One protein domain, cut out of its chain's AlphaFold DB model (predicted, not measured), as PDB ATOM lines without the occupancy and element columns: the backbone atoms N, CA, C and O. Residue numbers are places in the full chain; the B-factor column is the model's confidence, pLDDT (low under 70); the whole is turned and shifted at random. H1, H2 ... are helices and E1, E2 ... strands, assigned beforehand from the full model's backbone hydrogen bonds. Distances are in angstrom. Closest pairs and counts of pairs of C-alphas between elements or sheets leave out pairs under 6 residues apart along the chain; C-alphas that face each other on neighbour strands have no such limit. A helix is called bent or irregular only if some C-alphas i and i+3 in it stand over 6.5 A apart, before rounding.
ATOM      1  N   LEU A 154      34.199   8.738 -43.834       88.12
ATOM      2  CA  LEU A 154      33.009   8.217 -43.172       88.12
ATOM      3  C   LEU A 154      32.555   9.237 -42.122       88.12
ATOM      4  O   LEU A 154      33.298   9.565 -41.201       88.12
ATOM      5  N   CYS A 155      31.352   9.776 -42.284       88.12
ATOM      6  CA  CYS A 155      30.728  10.696 -41.338       88.12
ATOM      7  C   CYS A 155      29.445  10.070 -40.792       88.12
ATOM      8  O   CYS A 155      28.827   9.247 -41.464       88.12
ATOM      9  N   ALA A 156      29.012  10.494 -39.609       89.25
ATOM     10  CA  ALA A 156      27.720  10.120 -39.051       89.25
ATOM     11  C   ALA A 156      26.823  11.355 -38.913       89.25
ATOM     12  O   ALA A 156      27.292  12.459 -38.635       89.25
ATOM     13  N   THR A 157      25.527  11.171 -39.149       88.12
ATOM     14  CA  THR A 157      24.493  12.154 -38.785       88.12
ATOM     15  C   THR A 157      24.333  12.176 -37.259       88.12
ATOM     16  O   THR A 157      24.718  11.213 -36.602       88.12
ATOM     17  N   ALA A 158      23.734  13.229 -36.691       86.75
ATOM     18  CA  ALA A 158      23.410  13.295 -35.258       86.75
ATOM     19  C   ALA A 158      22.606  12.073 -34.767       86.75
ATOM     20  O   ALA A 158      22.831  11.590 -33.666       86.75
ATOM     21  N   ASP A 159      21.752  11.517 -35.633       83.56
ATOM     22  CA  ASP A 159      20.957  10.309 -35.372       83.56
ATOM     23  C   ASP A 159      21.762   8.992 -35.520       83.56
ATOM     24  O   ASP A 159      21.186   7.913 -35.632       83.56
ATOM     25  N   GLY A 160      23.095   9.055 -35.632       83.88
ATOM     26  CA  GLY A 160      23.974   7.885 -35.772       83.88
ATOM     27  C   GLY A 160      24.031   7.266 -37.175       83.88
ATOM     28  O   GLY A 160      24.677   6.240 -37.368       83.88
ATOM     29  N   GLN A 161      23.393   7.869 -38.185       85.56
ATOM     30  CA  GLN A 161      23.372   7.316 -39.547       85.56
ATOM     31  C   GLN A 161      24.692   7.562 -40.303       85.56
ATOM     32  O   GLN A 161      25.005   8.731 -40.570       85.56
ATOM     33  N   PRO A 162      25.430   6.511 -40.720       88.44
ATOM     34  CA  PRO A 162      26.693   6.671 -41.435       88.44
ATOM     35  C   PRO A 162      26.482   7.064 -42.906       88.44
ATOM     36  O   PRO A 162      25.603   6.543 -43.594       88.44
ATOM     37  N   PHE A 163      27.319   7.961 -43.425       89.06
ATOM     38  CA  PHE A 163      27.384   8.315 -44.845       89.06
ATOM     39  C   PHE A 163      28.805   8.703 -45.272       89.06
ATOM     40  O   PHE A 163      29.587   9.229 -44.484       89.06
ATOM     41  N   ILE A 164      29.139   8.483 -46.548       88.56
ATOM     42  CA  ILE A 164      30.435   8.895 -47.113       88.56
ATOM     43  C   ILE A 164      30.362  10.326 -47.626       88.56
ATOM     44  O   ILE A 164      29.456  10.701 -48.379       88.56
ATOM     45  N   ARG A 165      31.388  11.106 -47.296       86.56
ATOM     46  CA  ARG A 165      31.638  12.431 -47.852       86.56
ATOM     47  C   ARG A 165      32.952  12.435 -48.633       86.56
ATOM     48  O   ARG A 165      34.008  12.176 -48.076       86.56
ATOM     49  N   LEU A 166      32.878  12.789 -49.917       85.81
ATOM     50  CA  LEU A 166      34.041  12.845 -50.820       85.81
ATOM     51  C   LEU A 166      34.760  14.205 -50.843       85.81
ATOM     52  O   LEU A 166      35.894  14.286 -51.299       85.81
ATOM     53  N   ARG A 167      34.084  15.293 -50.450       82.06
ATOM     54  CA  ARG A 167      34.647  16.653 -50.474       82.06
ATOM     55  C   ARG A 167      34.037  17.554 -49.407       82.06
ATOM     56  O   ARG A 167      32.892  17.341 -48.996       82.06
ATOM     57  N   ASN A 168      34.778  18.594 -49.045       81.94
ATOM     58  CA  ASN A 168      34.311  19.728 -48.256       81.94
ATOM     59  C   ASN A 168      34.375  21.001 -49.130       81.94
ATOM     60  O   ASN A 168      35.391  21.172 -49.803       81.94
ATOM     61  N   PRO A 169      33.347  21.874 -49.181       86.12
ATOM     62  CA  PRO A 169      32.016  21.773 -48.567       86.12
ATOM     63  C   PRO A 169      31.161  20.632 -49.143       86.12
ATOM     64  O   PRO A 169      31.307  20.233 -50.304       86.12
ATOM     65  N   GLN A 170      30.249  20.093 -48.325       88.75
ATOM     66  CA  GLN A 170      29.372  18.989 -48.729       88.75
ATOM     67  C   GLN A 170      28.527  19.395 -49.955       88.75
ATOM     68  O   GLN A 170      27.912  20.464 -49.954       88.75
ATOM     69  N   PRO A 171      28.434  18.559 -51.011       90.75
ATOM     70  CA  PRO A 171      27.531  18.831 -52.124       90.75
ATOM     71  C   PRO A 171      26.090  19.026 -51.631       90.75
ATOM     72  O   PRO A 171      25.572  18.180 -50.900       90.75
ATOM     73  N   ARG A 172      25.408  20.086 -52.088       91.81
ATOM     74  CA  ARG A 172      24.013  20.379 -51.694       91.81
ATOM     75  C   ARG A 172      23.070  19.195 -51.928       91.81
ATOM     76  O   ARG A 172      22.195  18.940 -51.109       91.81
ATOM     77  N   ALA A 173      23.271  18.448 -53.016       88.81
ATOM     78  CA  ALA A 173      22.496  17.246 -53.314       88.81
ATOM     79  C   ALA A 173      22.669  16.152 -52.246       88.81
ATOM     80  O   ALA A 173      21.681  15.558 -51.817       88.81
ATOM     81  N   LEU A 174      23.905  15.927 -51.779       88.19
ATOM     82  CA  LEU A 174      24.196  14.960 -50.721       88.19
ATOM     83  C   LEU A 174      23.599  15.419 -49.388       88.19
ATOM     84  O   LEU A 174      22.915  14.637 -48.741       88.19
ATOM     85  N   SER A 175      23.775  16.691 -49.023       90.31
ATOM     86  CA  SER A 175      23.187  17.262 -47.802       90.31
ATOM     87  C   SER A 175      21.658  17.109 -47.778       90.31
ATOM     88  O   SER A 175      21.091  16.604 -46.810       90.31
ATOM     89  N   LYS A 176      20.981  17.420 -48.894       91.69
ATOM     90  CA  LYS A 176      19.525  17.259 -49.028       91.69
ATOM     91  C   LYS A 176      19.084  15.793 -48.932       91.69
ATOM     92  O   LYS A 176      18.033  15.505 -48.364       91.69
ATOM     93  N   MET A 177      19.876  14.869 -49.481       90.25
ATOM     94  CA  MET A 177      19.616  13.429 -49.388       90.25
ATOM     95  C   MET A 177      19.774  12.917 -47.954       90.25
ATOM     96  O   MET A 177      18.895  12.200 -47.479       90.25
ATOM     97  N   VAL A 178      20.855  13.303 -47.268       90.50
ATOM     98  CA  VAL A 178      21.105  12.949 -45.861       90.50
ATOM     99  C   VAL A 178      19.972  13.478 -44.987       90.50
ATOM    100  O   VAL A 178      19.368  12.698 -44.262       90.50
ATOM    101  N   GLY A 179      19.574  14.745 -45.147       90.44
ATOM    102  CA  GLY A 179      18.443  15.316 -44.408       90.44
ATOM    103  C   GLY A 179      17.124  14.572 -44.651       90.44
ATOM    104  O   GLY A 179      16.405  14.253 -43.707       90.44
ATOM    105  N   ARG A 180      16.823  14.212 -45.908       90.81
ATOM    106  CA  ARG A 180      15.633  13.408 -46.234       90.81
ATOM    107  C   ARG A 180      15.684  12.016 -45.599       90.81
ATOM    108  O   ARG A 180      14.659  11.545 -45.111       90.81
ATOM    109  N   LYS A 181      16.835  11.339 -45.644       88.50
ATOM    110  CA  LYS A 181      17.006  10.016 -45.028       88.50
ATOM    111  C   LYS A 181      16.910  10.084 -43.500       88.50
ATOM    112  O   LYS A 181      16.258   9.215 -42.926       88.50
ATOM    113  N   GLY A 182      17.449  11.137 -42.886       90.88
ATOM    114  CA  GLY A 182      17.318  11.403 -41.454       90.88
ATOM    115  C   GLY A 182      15.864  11.616 -41.034       90.88
ATOM    116  O   GLY A 182      15.409  11.016 -40.071       90.88
ATOM    117  N   GLU A 183      15.076  12.374 -41.804       92.06
ATOM    118  CA  GLU A 183      13.641  12.550 -41.521       92.06
ATOM    119  C   GLU A 183      12.860  11.227 -41.582       92.06
ATOM    120  O   GLU A 183      12.050  10.924 -40.706       92.06
ATOM    121  N   ILE A 184      13.132  10.401 -42.600       90.00
ATOM    122  CA  ILE A 184      12.512   9.074 -42.727       90.00
ATOM    123  C   ILE A 184      12.866   8.202 -41.518       90.00
ATOM    124  O   ILE A 184      12.007   7.486 -41.008       90.00
ATOM    125  N   PHE A 185      14.117   8.259 -41.069       90.12
ATOM    126  CA  PHE A 185      14.594   7.504 -39.920       90.12
ATOM    127  C   PHE A 185      13.958   7.963 -38.611       90.12
ATOM    128  O   PHE A 185      13.368   7.135 -37.924       90.12
ATOM    129  N   ARG A 186      13.950   9.273 -38.330       91.06
ATOM    130  CA  ARG A 186      13.264   9.852 -37.163       91.06
ATOM    131  C   ARG A 186      11.788   9.471 -37.127       91.06
ATOM    132  O   ARG A 186      11.286   9.036 -36.097       91.06
ATOM    133  N   THR A 187      11.107   9.531 -38.273       92.69
ATOM    134  CA  THR A 187       9.705   9.098 -38.382       92.69
ATOM    135  C   THR A 187       9.532   7.610 -38.054       92.69
ATOM    136  O   THR A 187       8.544   7.232 -37.429       92.69
ATOM    137  N   LYS A 188      10.452   6.744 -38.495       90.44
ATOM    138  CA  LYS A 188      10.402   5.303 -38.195       90.44
ATOM    139  C   LYS A 188      10.671   5.021 -36.717       90.44
ATOM    140  O   LYS A 188       9.918   4.258 -36.124       90.44
ATOM    141  N   MET A 189      11.677   5.668 -36.129       90.19
ATOM    142  CA  MET A 189      11.973   5.552 -34.697       90.19
ATOM    143  C   MET A 189      10.786   5.986 -33.841       90.19
ATOM    144  O   MET A 189      10.389   5.252 -32.945       90.19
ATOM    145  N   ALA A 190      10.158   7.121 -34.163       92.88
ATOM    146  CA  ALA A 190       8.975   7.590 -33.442       92.88
ATOM    147  C   ALA A 190       7.830   6.561 -33.469       92.88
ATOM    148  O   ALA A 190       7.161   6.352 -32.464       92.88
ATOM    149  N   LYS A 191       7.628   5.868 -34.597       91.50
ATOM    150  CA  LYS A 191       6.611   4.809 -34.705       91.50
ATOM    151  C   LYS A 191       6.962   3.546 -33.925       91.50
ATOM    152  O   LYS A 191       6.061   2.911 -33.399       91.50
ATOM    153  N   MET A 192       8.241   3.183 -33.862       92.12
ATOM    154  CA  MET A 192       8.716   2.074 -33.033       92.12
ATOM    155  C   MET A 192       8.512   2.373 -31.540       92.12
ATOM    156  O   MET A 192       8.031   1.510 -30.810       92.12
ATOM    157  N   MET A 193       8.825   3.600 -31.106       90.75
ATOM    158  CA  MET A 193       8.578   4.050 -29.730       90.75
ATOM    159  C   MET A 193       7.083   4.016 -29.407       90.75
ATOM    160  O   MET A 193       6.697   3.368 -28.445       90.75
ATOM    161  N   ALA A 194       6.234   4.575 -30.276       90.31
ATOM    162  CA  ALA A 194       4.781   4.532 -30.097       90.31
ATOM    163  C   ALA A 194       4.223   3.096 -30.048       90.31
ATOM    164  O   ALA A 194       3.331   2.804 -29.260       90.31
ATOM    165  N   ALA A 195       4.768   2.171 -30.849       88.94
ATOM    166  CA  ALA A 195       4.369   0.764 -30.796       88.94
ATOM    167  C   ALA A 195       4.756   0.088 -29.466       88.94
ATOM    168  O   ALA A 195       4.076  -0.829 -29.021       88.94
ATOM    169  N   THR A 196       5.852   0.529 -28.845       87.56
ATOM    170  CA  THR A 196       6.340  -0.016 -27.570       87.56
ATOM    171  C   THR A 196       5.625   0.596 -26.368       87.56
ATOM    172  O   THR A 196       5.314  -0.122 -25.428       87.56
ATOM    173  N   GLU A 197       5.392   1.908 -26.380       89.50
ATOM    174  CA  GLU A 197       4.850   2.638 -25.230       89.50
ATOM    175  C   GLU A 197       3.323   2.641 -25.213       89.50
ATOM    176  O   GLU A 197       2.734   2.303 -24.195       89.50
ATOM    177  N   GLU A 198       2.682   2.993 -26.330       87.19
ATOM    178  CA  GLU A 198       1.224   3.149 -26.391       87.19
ATOM    179  C   GLU A 198       0.570   1.819 -26.775       87.19
ATOM    180  O   GLU A 198      -0.181   1.225 -26.005       87.19
ATOM    181  N   LEU A 199       0.927   1.293 -27.952       87.12
ATOM    182  CA  LEU A 199       0.228   0.143 -28.526       87.12
ATOM    183  C   LEU A 199       0.386  -1.128 -27.685       87.12
ATOM    184  O   LEU A 199      -0.535  -1.930 -27.642       87.12
ATOM    185  N   ALA A 200       1.532  -1.334 -27.031       87.38
ATOM    186  CA  ALA A 200       1.741  -2.516 -26.196       87.38
ATOM    187  C   ALA A 200       0.905  -2.483 -24.907       87.38
ATOM    188  O   ALA A 200       0.435  -3.531 -24.471       87.38
ATOM    189  N   GLN A 201       0.717  -1.298 -24.312       89.25
ATOM    190  CA  GLN A 201      -0.102  -1.126 -23.110       89.25
ATOM    191  C   GLN A 201      -1.582  -1.286 -23.440       89.25
ATOM    192  O   GLN A 201      -2.260  -2.095 -22.812       89.25
ATOM    193  N   ASP A 202      -2.044  -0.577 -24.472       89.19
ATOM    194  CA  ASP A 202      -3.407  -0.714 -24.985       89.19
ATOM    195  C   ASP A 202      -3.690  -2.169 -25.356       89.19
ATOM    196  O   ASP A 202      -4.787  -2.668 -25.122       89.19
ATOM    197  N   ALA A 203      -2.686  -2.869 -25.896       90.50
ATOM    198  CA  ALA A 203      -2.879  -4.238 -26.306       90.50
ATOM    199  C   ALA A 203      -3.094  -5.216 -25.157       90.50
ATOM    200  O   ALA A 203      -3.958  -6.077 -25.266       90.50
ATOM    201  N   ALA A 204      -2.349  -5.058 -24.064       90.44
ATOM    202  CA  ALA A 204      -2.546  -5.877 -22.874       90.44
ATOM    203  C   ALA A 204      -3.936  -5.647 -22.260       90.44
ATOM    204  O   ALA A 204      -4.607  -6.600 -21.889       90.44
ATOM    205  N   LEU A 205      -4.388  -4.389 -22.216       93.00
ATOM    206  CA  LEU A 205      -5.716  -4.052 -21.697       93.00
ATOM    207  C   LEU A 205      -6.850  -4.606 -22.569       93.00
ATOM    208  O   LEU A 205      -7.886  -4.994 -22.038       93.00
ATOM    209  N   GLU A 206      -6.669  -4.631 -23.890       90.94
ATOM    210  CA  GLU A 206      -7.646  -5.231 -24.804       90.94
ATOM    211  C   GLU A 206      -7.708  -6.753 -24.628       90.94
ATOM    212  O   GLU A 206      -8.798  -7.313 -24.609       90.94
ATOM    213  N   ASP A 207      -6.559  -7.414 -24.445       90.75
ATOM    214  CA  ASP A 207      -6.508  -8.856 -24.187       90.75
ATOM    215  C   ASP A 207      -7.204  -9.210 -22.858       90.75
ATOM    216  O   ASP A 207      -8.033 -10.120 -22.818       90.75
ATOM    217  N   ASP A 208      -6.944  -8.437 -21.794       91.38
ATOM    218  CA  ASP A 208      -7.638  -8.576 -20.505       91.38
ATOM    219  C   ASP A 208      -9.158  -8.378 -20.665       91.38
ATOM    220  O   ASP A 208      -9.972  -9.057 -20.033       91.38
ATOM    221  N   TRP A 209      -9.563  -7.434 -21.517       91.81
ATOM    222  CA  TRP A 209     -10.971  -7.184 -21.805       91.81
ATOM    223  C   TRP A 209     -11.615  -8.334 -22.593       91.81
ATOM    224  O   TRP A 209     -12.735  -8.734 -22.262       91.81
ATOM    225  N   ASP A 210     -10.919  -8.904 -23.578       87.00
ATOM    226  CA  ASP A 210     -11.375 -10.075 -24.334       87.00
ATOM    227  C   ASP A 210     -11.603 -11.286 -23.414       87.00
ATOM    228  O   ASP A 210     -12.610 -11.990 -23.565       87.00
ATOM    229  N   ASP A 211     -10.739 -11.482 -22.414       87.19
ATOM    230  CA  ASP A 211     -10.892 -12.529 -21.400       87.19
ATOM    231  C   ASP A 211     -12.145 -12.311 -20.534       87.19
ATOM    232  O   ASP A 211     -12.950 -13.234 -20.362       87.19
ATOM    233  N   LEU A 212     -12.377 -11.082 -20.055       90.19
ATOM    234  CA  LEU A 212     -13.579 -10.732 -19.285       90.19
ATOM    235  C   LEU A 212     -14.866 -10.920 -20.105       90.19
ATOM    236  O   LEU A 212     -15.871 -11.428 -19.598       90.19
ATOM    237  N   VAL A 213     -14.849 -10.541 -21.385       86.56
ATOM    238  CA  VAL A 213     -15.989 -10.713 -22.299       86.56
ATOM    239  C   VAL A 213     -16.232 -12.189 -22.601       86.56
ATOM    240  O   VAL A 213     -17.390 -12.617 -22.684       86.56
ATOM    241  N   ALA A 214     -15.174 -12.986 -22.759       83.50
ATOM    242  CA  ALA A 214     -15.281 -14.426 -22.949       83.50
ATOM    243  C   ALA A 214     -15.867 -15.117 -21.708       83.50
ATOM    244  O   ALA A 214     -16.754 -15.964 -21.847       83.50
ATOM    245  N   GLU A 215     -15.439 -14.720 -20.506       85.81
ATOM    246  CA  GLU A 215     -15.998 -15.214 -19.246       85.81
ATOM    247  C   GLU A 215     -17.481 -14.844 -19.123       85.81
ATOM    248  O   GLU A 215     -18.319 -15.720 -18.881       85.81
ATOM    249  N   GLN A 216     -17.835 -13.579 -19.365       83.56
ATOM    250  CA  GLN A 216     -19.222 -13.125 -19.307       83.56
ATOM    251  C   GLN A 216     -20.107 -13.890 -20.301       83.56
ATOM    252  O   GLN A 216     -21.170 -14.384 -19.917       83.56
ATOM    253  N   ARG A 217     -19.644 -14.062 -21.548       77.38
ATOM    254  CA  ARG A 217     -20.345 -14.853 -22.571       77.38
ATOM    255  C   ARG A 217     -20.573 -16.289 -22.099       77.38
ATOM    256  O   ARG A 217     -21.682 -16.796 -22.230       77.38
ATOM    257  N   SER A 218     -19.561 -16.913 -21.492       78.88
ATOM    258  CA  SER A 218     -19.674 -18.281 -20.972       78.88
ATOM    259  C   SER A 218     -20.703 -18.398 -19.838       78.88
ATOM    260  O   SER A 218     -21.429 -19.389 -19.751       78.88
ATOM    261  N   ARG A 219     -20.829 -17.366 -18.993       80.94
ATOM    262  CA  ARG A 219     -21.795 -17.327 -17.886       80.94
ATOM    263  C   ARG A 219     -23.230 -17.172 -18.389       80.94
ATOM    264  O   ARG A 219     -24.118 -17.880 -17.906       80.94
ATOM    265  N   GLU A 220     -23.454 -16.288 -19.355       78.44
ATOM    266  CA  GLU A 220     -24.756 -16.109 -20.017       78.44
ATOM    267  C   GLU A 220     -25.178 -17.382 -20.774       78.44
ATOM    268  O   GLU A 220     -26.323 -17.820 -20.681       78.44
ATOM    269  N   GLU A 221     -24.233 -18.055 -21.431       69.38
ATOM    270  CA  GLU A 221     -24.476 -19.329 -22.117       69.38
ATOM    271  C   GLU A 221     -24.762 -20.474 -21.127       69.38
ATOM    272  O   GLU A 221     -25.671 -21.269 -21.338       69.38
ATOM    273  N   SER A 222     -24.077 -20.517 -19.978       64.00
ATOM    274  CA  SER A 222     -24.330 -21.520 -18.926       64.00
ATOM    275  C   SER A 222     -25.695 -21.374 -18.234       64.00
ATOM    276  O   SER A 222     -26.217 -22.346 -17.680       64.00
ATOM    277  N   THR A 223     -26.275 -20.170 -18.260       63.81
ATOM    278  CA  THR A 223     -27.641 -19.901 -17.778       63.81
ATOM    279  C   THR A 223     -28.689 -20.181 -18.857       63.81
ATOM    280  O   THR A 223     -29.818 -20.540 -18.521       63.81
ATOM    281  N   PHE A 239      -3.922  -9.633 -29.139       86.12
ATOM    282  CA  PHE A 239      -3.640  -8.300 -29.660       86.12
ATOM    283  C   PHE A 239      -2.228  -7.837 -29.259       86.12
ATOM    284  O   PHE A 239      -1.524  -7.251 -30.094       86.12
ATOM    285  N   THR A 240      -1.717  -8.240 -28.088       86.94
ATOM    286  CA  THR A 240      -0.294  -8.065 -27.718       86.94
ATOM    287  C   THR A 240       0.678  -8.681 -28.723       86.94
ATOM    288  O   THR A 240       1.694  -8.061 -29.050       86.94
ATOM    289  N   TRP A 241       0.363  -9.848 -29.296       85.88
ATOM    290  CA  TRP A 241       1.182 -10.460 -30.349       85.88
ATOM    291  C   TRP A 241       1.250  -9.567 -31.590       85.88
ATOM    292  O   TRP A 241       2.309  -9.388 -32.197       85.88
ATOM    293  N   THR A 242       0.134  -8.932 -31.951       87.56
ATOM    294  CA  THR A 242       0.112  -7.996 -33.082       87.56
ATOM    295  C   THR A 242       0.926  -6.735 -32.797       87.56
ATOM    296  O   THR A 242       1.688  -6.301 -33.667       87.56
ATOM    297  N   ALA A 243       0.860  -6.194 -31.577       88.94
ATOM    298  CA  ALA A 243       1.673  -5.057 -31.155       88.94
ATOM    299  C   ALA A 243       3.173  -5.389 -31.229       88.94
ATOM    300  O   ALA A 243       3.942  -4.644 -31.847       88.94
ATOM    301  N   GLN A 244       3.579  -6.559 -30.725       88.75
ATOM    302  CA  GLN A 244       4.956  -7.052 -30.829       88.75
ATOM    303  C   GLN A 244       5.407  -7.206 -32.287       88.75
ATOM    304  O   GLN A 244       6.486  -6.734 -32.650       88.75
ATOM    305  N   LEU A 245       4.569  -7.779 -33.157       88.81
ATOM    306  CA  LEU A 245       4.871  -7.880 -34.586       88.81
ATOM    307  C   LEU A 245       5.037  -6.507 -35.240       88.81
ATOM    308  O   LEU A 245       5.944  -6.324 -36.054       88.81
ATOM    309  N   THR A 246       4.197  -5.528 -34.893       87.75
ATOM    310  CA  THR A 246       4.346  -4.172 -35.439       87.75
ATOM    311  C   THR A 246       5.660  -3.530 -35.002       87.75
ATOM    312  O   THR A 246       6.340  -2.928 -35.836       87.75
ATOM    313  N   ARG A 247       6.060  -3.711 -33.737       91.00
ATOM    314  CA  ARG A 247       7.348  -3.253 -33.212       91.00
ATOM    315  C   ARG A 247       8.511  -3.903 -33.962       91.00
ATOM    316  O   ARG A 247       9.322  -3.176 -34.532       91.00
ATOM    317  N   LEU A 248       8.553  -5.237 -34.035       91.12
ATOM    318  CA  LEU A 248       9.608  -5.988 -34.736       91.12
ATOM    319  C   LEU A 248       9.686  -5.614 -36.220       91.12
ATOM    320  O   LEU A 248      10.768  -5.485 -36.794       91.12
ATOM    321  N   TRP A 249       8.539  -5.378 -36.855       90.94
ATOM    322  CA  TRP A 249       8.501  -4.909 -38.233       90.94
ATOM    323  C   TRP A 249       9.139  -3.522 -38.380       90.94
ATOM    324  O   TRP A 249       9.875  -3.286 -39.344       90.94
ATOM    325  N   TRP A 250       8.899  -2.604 -37.437       90.94
ATOM    326  CA  TRP A 250       9.554  -1.295 -37.431       90.94
ATOM    327  C   TRP A 250      11.050  -1.386 -37.128       90.94
ATOM    328  O   TRP A 250      11.821  -0.726 -37.826       90.94
ATOM    329  N   GLU A 251      11.467  -2.223 -36.178       88.88
ATOM    330  CA  GLU A 251      12.882  -2.505 -35.891       88.88
ATOM    331  C   GLU A 251      13.594  -3.000 -37.158       88.88
ATOM    332  O   GLU A 251      14.555  -2.382 -37.620       88.88
ATOM    333  N   TRP A 252      13.027  -3.993 -37.844       90.31
ATOM    334  CA  TRP A 252      13.548  -4.476 -39.123       90.31
ATOM    335  C   TRP A 252      13.569  -3.399 -40.220       90.31
ATOM    336  O   TRP A 252      14.498  -3.308 -41.028       90.31
ATOM    337  N   GLN A 253      12.546  -2.542 -40.283       85.31
ATOM    338  CA  GLN A 253      12.506  -1.419 -41.224       85.31
ATOM    339  C   GLN A 253      13.583  -0.366 -40.943       85.31
ATOM    340  O   GLN A 253      14.011   0.315 -41.885       85.31
ATOM    341  N   ILE A 254      13.961  -0.179 -39.680       86.62
ATOM    342  CA  ILE A 254      15.036   0.712 -39.233       86.62
ATOM    343  C   ILE A 254      16.380   0.074 -39.582       86.62
ATOM    344  O   ILE A 254      17.184   0.708 -40.276       86.62
ATOM    345  N   GLU A 255      16.572  -1.198 -39.238       83.94
ATOM    346  CA  GLU A 255      17.755  -1.964 -39.617       83.94
ATOM    347  C   GLU A 255      17.971  -1.903 -41.117       83.94
ATOM    348  O   GLU A 255      19.026  -1.458 -41.537       83.94
ATOM    349  N   LYS A 256      16.959  -2.186 -41.945       79.12
ATOM    350  CA  LYS A 256      17.070  -2.065 -43.405       79.12
ATOM    351  C   LYS A 256      17.509  -0.688 -43.881       79.12
ATOM    352  O   LYS A 256      18.185  -0.593 -44.900       79.12
ATOM    353  N   THR A 257      17.129   0.396 -43.204       75.19
ATOM    354  CA  THR A 257      17.620   1.731 -43.590       75.19
ATOM    355  C   THR A 257      19.096   1.931 -43.262       75.19
ATOM    356  O   THR A 257      19.798   2.615 -44.014       75.19
ATOM    357  N   ILE A 258      19.577   1.288 -42.200       69.50
ATOM    358  CA  ILE A 258      20.973   1.304 -41.767       69.50
ATOM    359  C   ILE A 258      21.796   0.310 -42.612       69.50
ATOM    360  O   ILE A 258      22.741   0.716 -43.285       69.50
ATOM    361  N   THR A 259      21.399  -0.962 -42.697       59.59
ATOM    362  CA  THR A 259      22.076  -2.024 -43.455       59.59
ATOM    363  C   THR A 259      21.975  -1.872 -44.962       59.59
ATOM    364  O   THR A 259      22.949  -2.179 -45.626       59.59
ATOM    365  N   ALA A 260      20.917  -1.319 -45.566       56.56
ATOM    366  CA  ALA A 260      20.981  -0.989 -47.002       56.56
ATOM    367  C   ALA A 260      22.031   0.098 -47.295       56.56
ATOM    368  O   ALA A 260      22.541   0.190 -48.411       56.56
ATOM    369  N   THR A 261      22.367   0.908 -46.289       50.62
ATOM    370  CA  THR A 261      23.474   1.858 -46.371       50.62
ATOM    371  C   THR A 261      24.810   1.146 -46.124       50.62
ATOM    372  O   THR A 261      25.743   1.433 -46.850       50.62
ATOM    373  N   ILE A 262      24.901   0.159 -45.220       49.16
ATOM    374  CA  ILE A 262      26.146  -0.581 -44.899       49.16
ATOM    375  C   ILE A 262      26.468  -1.734 -45.879       49.16
ATOM    376  O   ILE A 262      27.625  -1.933 -46.217       49.16
ATOM    377  N   CYS A 263      25.505  -2.486 -46.410       36.62
ATOM    378  CA  CYS A 263      25.740  -3.570 -47.376       36.62
ATOM    379  C   CYS A 263      26.236  -3.045 -48.728       36.62
ATOM    380  O   CYS A 263      27.045  -3.701 -49.379       36.62
ATOM    381  N   PHE A 264      25.842  -1.827 -49.119       42.44
ATOM    382  CA  PHE A 264      26.473  -1.135 -50.249       42.44
ATOM    383  C   PHE A 264      27.962  -0.844 -49.985       42.44
ATOM    384  O   PHE A 264      28.735  -0.705 -50.925       42.44
ATOM    385  N   PHE A 265      28.366  -0.762 -48.713       45.81
ATOM    386  CA  PHE A 265      29.741  -0.507 -48.292       45.81
ATOM    387  C   PHE A 265      30.533  -1.801 -48.090       45.81
ATOM    388  O   PHE A 265      31.691  -1.849 -48.485       45.81
ATOM    389  N   PHE A 266      29.934  -2.858 -47.533       36.31
ATOM    390  CA  PHE A 266      30.635  -4.121 -47.282       36.31
ATOM    391  C   PHE A 266      30.990  -4.849 -48.584       36.31
ATOM    392  O   PHE A 266      32.114  -5.318 -48.723       36.31
ATOM    393  N   VAL A 267      30.099  -4.838 -49.586       43.44
ATOM    394  CA  VAL A 267      30.408  -5.384 -50.922       43.44
ATOM    395  C   VAL A 267      31.533  -4.589 -51.604       43.44
ATOM    396  O   VAL A 267      32.354  -5.165 -52.307       43.44
ATOM    397  N   PHE A 268      31.635  -3.280 -51.350       43.09
ATOM    398  CA  PHE A 268      32.697  -2.442 -51.919       43.09
ATOM    399  C   PHE A 268      34.039  -2.573 -51.174       43.09
ATOM    400  O   PHE A 268      35.093  -2.444 -51.790       43.09
ATOM    401  N   PHE A 269      34.016  -2.833 -49.862       39.62
ATOM    402  CA  PHE A 269      35.218  -2.889 -49.023       39.62
ATOM    403  C   PHE A 269      35.849  -4.292 -48.976       39.62
ATOM    404  O   PHE A 269      37.073  -4.406 -49.028       39.62
ATOM    405  N   PHE A 270      35.050  -5.368 -48.973       37.53
ATOM    406  CA  PHE A 270      35.585  -6.739 -49.001       37.53
ATOM    407  C   PHE A 270      36.219  -7.101 -50.352       37.53
ATOM    408  O   PHE A 270      37.251  -7.768 -50.381       37.53
ATOM    409  N   SER A 271      35.700  -6.574 -51.469       40.19
ATOM    410  CA  SER A 271      36.378  -6.698 -52.770       40.19
ATOM    411  C   SER A 271      37.710  -5.941 -52.834       40.19
ATOM    412  O   SER A 271      38.544  -6.270 -53.670       40.19
ATOM    413  N   PHE A 272      37.941  -4.959 -51.956       42.16
ATOM    414  CA  PHE A 272      39.185  -4.186 -51.919       42.16
ATOM    415  C   PHE A 272      40.247  -4.829 -51.009       42.16
ATOM    416  O   PHE A 272      41.425  -4.835 -51.359       42.16
ATOM    417  N   LEU A 273      39.845  -5.445 -49.887       41.00
ATOM    418  CA  LEU A 273      40.777  -6.158 -48.999       41.00
ATOM    419  C   LEU A 273      41.265  -7.493 -49.582       41.00
ATOM    420  O   LEU A 273      42.451  -7.791 -49.462       41.00
ATOM    421  N   SER A 274      40.417  -8.251 -50.288       40.53
ATOM    422  CA  SER A 274      40.878  -9.470 -50.979       40.53
ATOM    423  C   SER A 274      41.867  -9.179 -52.114       40.53
ATOM    424  O   SER A 274      42.650 -10.052 -52.476       40.53
ATOM    425  N   PHE A 275      41.877  -7.954 -52.655       40.94
ATOM    426  CA  PHE A 275      42.808  -7.550 -53.710       40.94
ATOM    427  C   PHE A 275      44.162  -7.073 -53.157       40.94
ATOM    428  O   PHE A 275      45.187  -7.270 -53.805       40.94
ATOM    429  N   LEU A 276      44.200  -6.499 -51.944       41.84
ATOM    430  CA  LEU A 276      45.463  -6.118 -51.295       41.84
ATOM    431  C   LEU A 276      46.224  -7.315 -50.708       41.84
ATOM    432  O   LEU A 276      47.453  -7.309 -50.736       41.84
TER     433      LEU A 276
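This is residues 154 to 223 and 239 to 276 of the 287 residues of an uncharacterized protein of Ustilaginoidea virens (UniProt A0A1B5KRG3). Two long helices, H1 and H2, run side by side in opposite directions over part of their lengths, and a small hairpin of strands, E1 and E2, sits near the start of H1 and the kinked stretch of H2. The helices are staggered: residues 211 to 223 of H1 stick out at one end and residues 266 to 276 of H2 at the other. The printed part has 108 residues, with two named strands followed by two named helices in the order E1, E2, H1, H2; the sheet, E1 - E2, is antiparallel and the class is mostly helix. The whole is extended, with a radius of gyration of the C-alphas of 22.8 A and spans of 80 by 33 by 16 A.

The sheet has two short strands: E1, residues 154 to 156, begins with C-alpha 154 at (33.009, 8.217, -43.172), and E2 holds residues 162 to 165. H1, residues 172 to 223, measures 73.8 A from first to last C-alpha and begins with C-alpha 172 at (24.013, 20.379, -51.694). It has a kink of 34 degrees near residue 200; it is neither bent nor irregular, but only just: C-alphas 196 and 199 are 6.2 A apart. H2, residues 239 to 276, measures 53.7 A, has a kink of 39 degrees near residue 259, and ends with C-alpha 276 at (45.463, -6.118, -51.295).

E1 and E2 form a hairpin, antiparallel at 131 degrees between their directions, joined by a tight link. N 155 and O 163 are within hydrogen-bond range at 2.9 A, and N 163 and O 155 at 2.8 A. The closest C-alphas of E2 and H2 are those of Pro 162 and Thr 261, 7.6 A apart; those of E2 and H1 are Phe 163 and Val 178, 7.9 A apart. E1 is apart from H1 and from H2. H1 touches H2 with residues 185 to 207 alone, and H2 touches H1 with residues 239 to 257 alone. Their closest C-alphas are those of Ala 203 and Thr 240, 4.8 A apart. The two helices run opposite ways at a shallow tilt of 31 degrees. Of the O i to N i+4 pairs, 45 of 48 in H1 and 27 of 34 in H2 are within hydrogen-bond range.

The C-alphas of Thr 223 and Leu 276, the two farthest apart, are 81.6 A apart. Residues 167 to 173 also stand free. Residues 224 to 238 are not printed, and C-alphas 223 and 239 are 29.2 A apart across this cut. The link from E2 to H1 is short. The mean pLDDT of the printed part is 79.8; residues 221 to 223 and 258 to 276 are under 70.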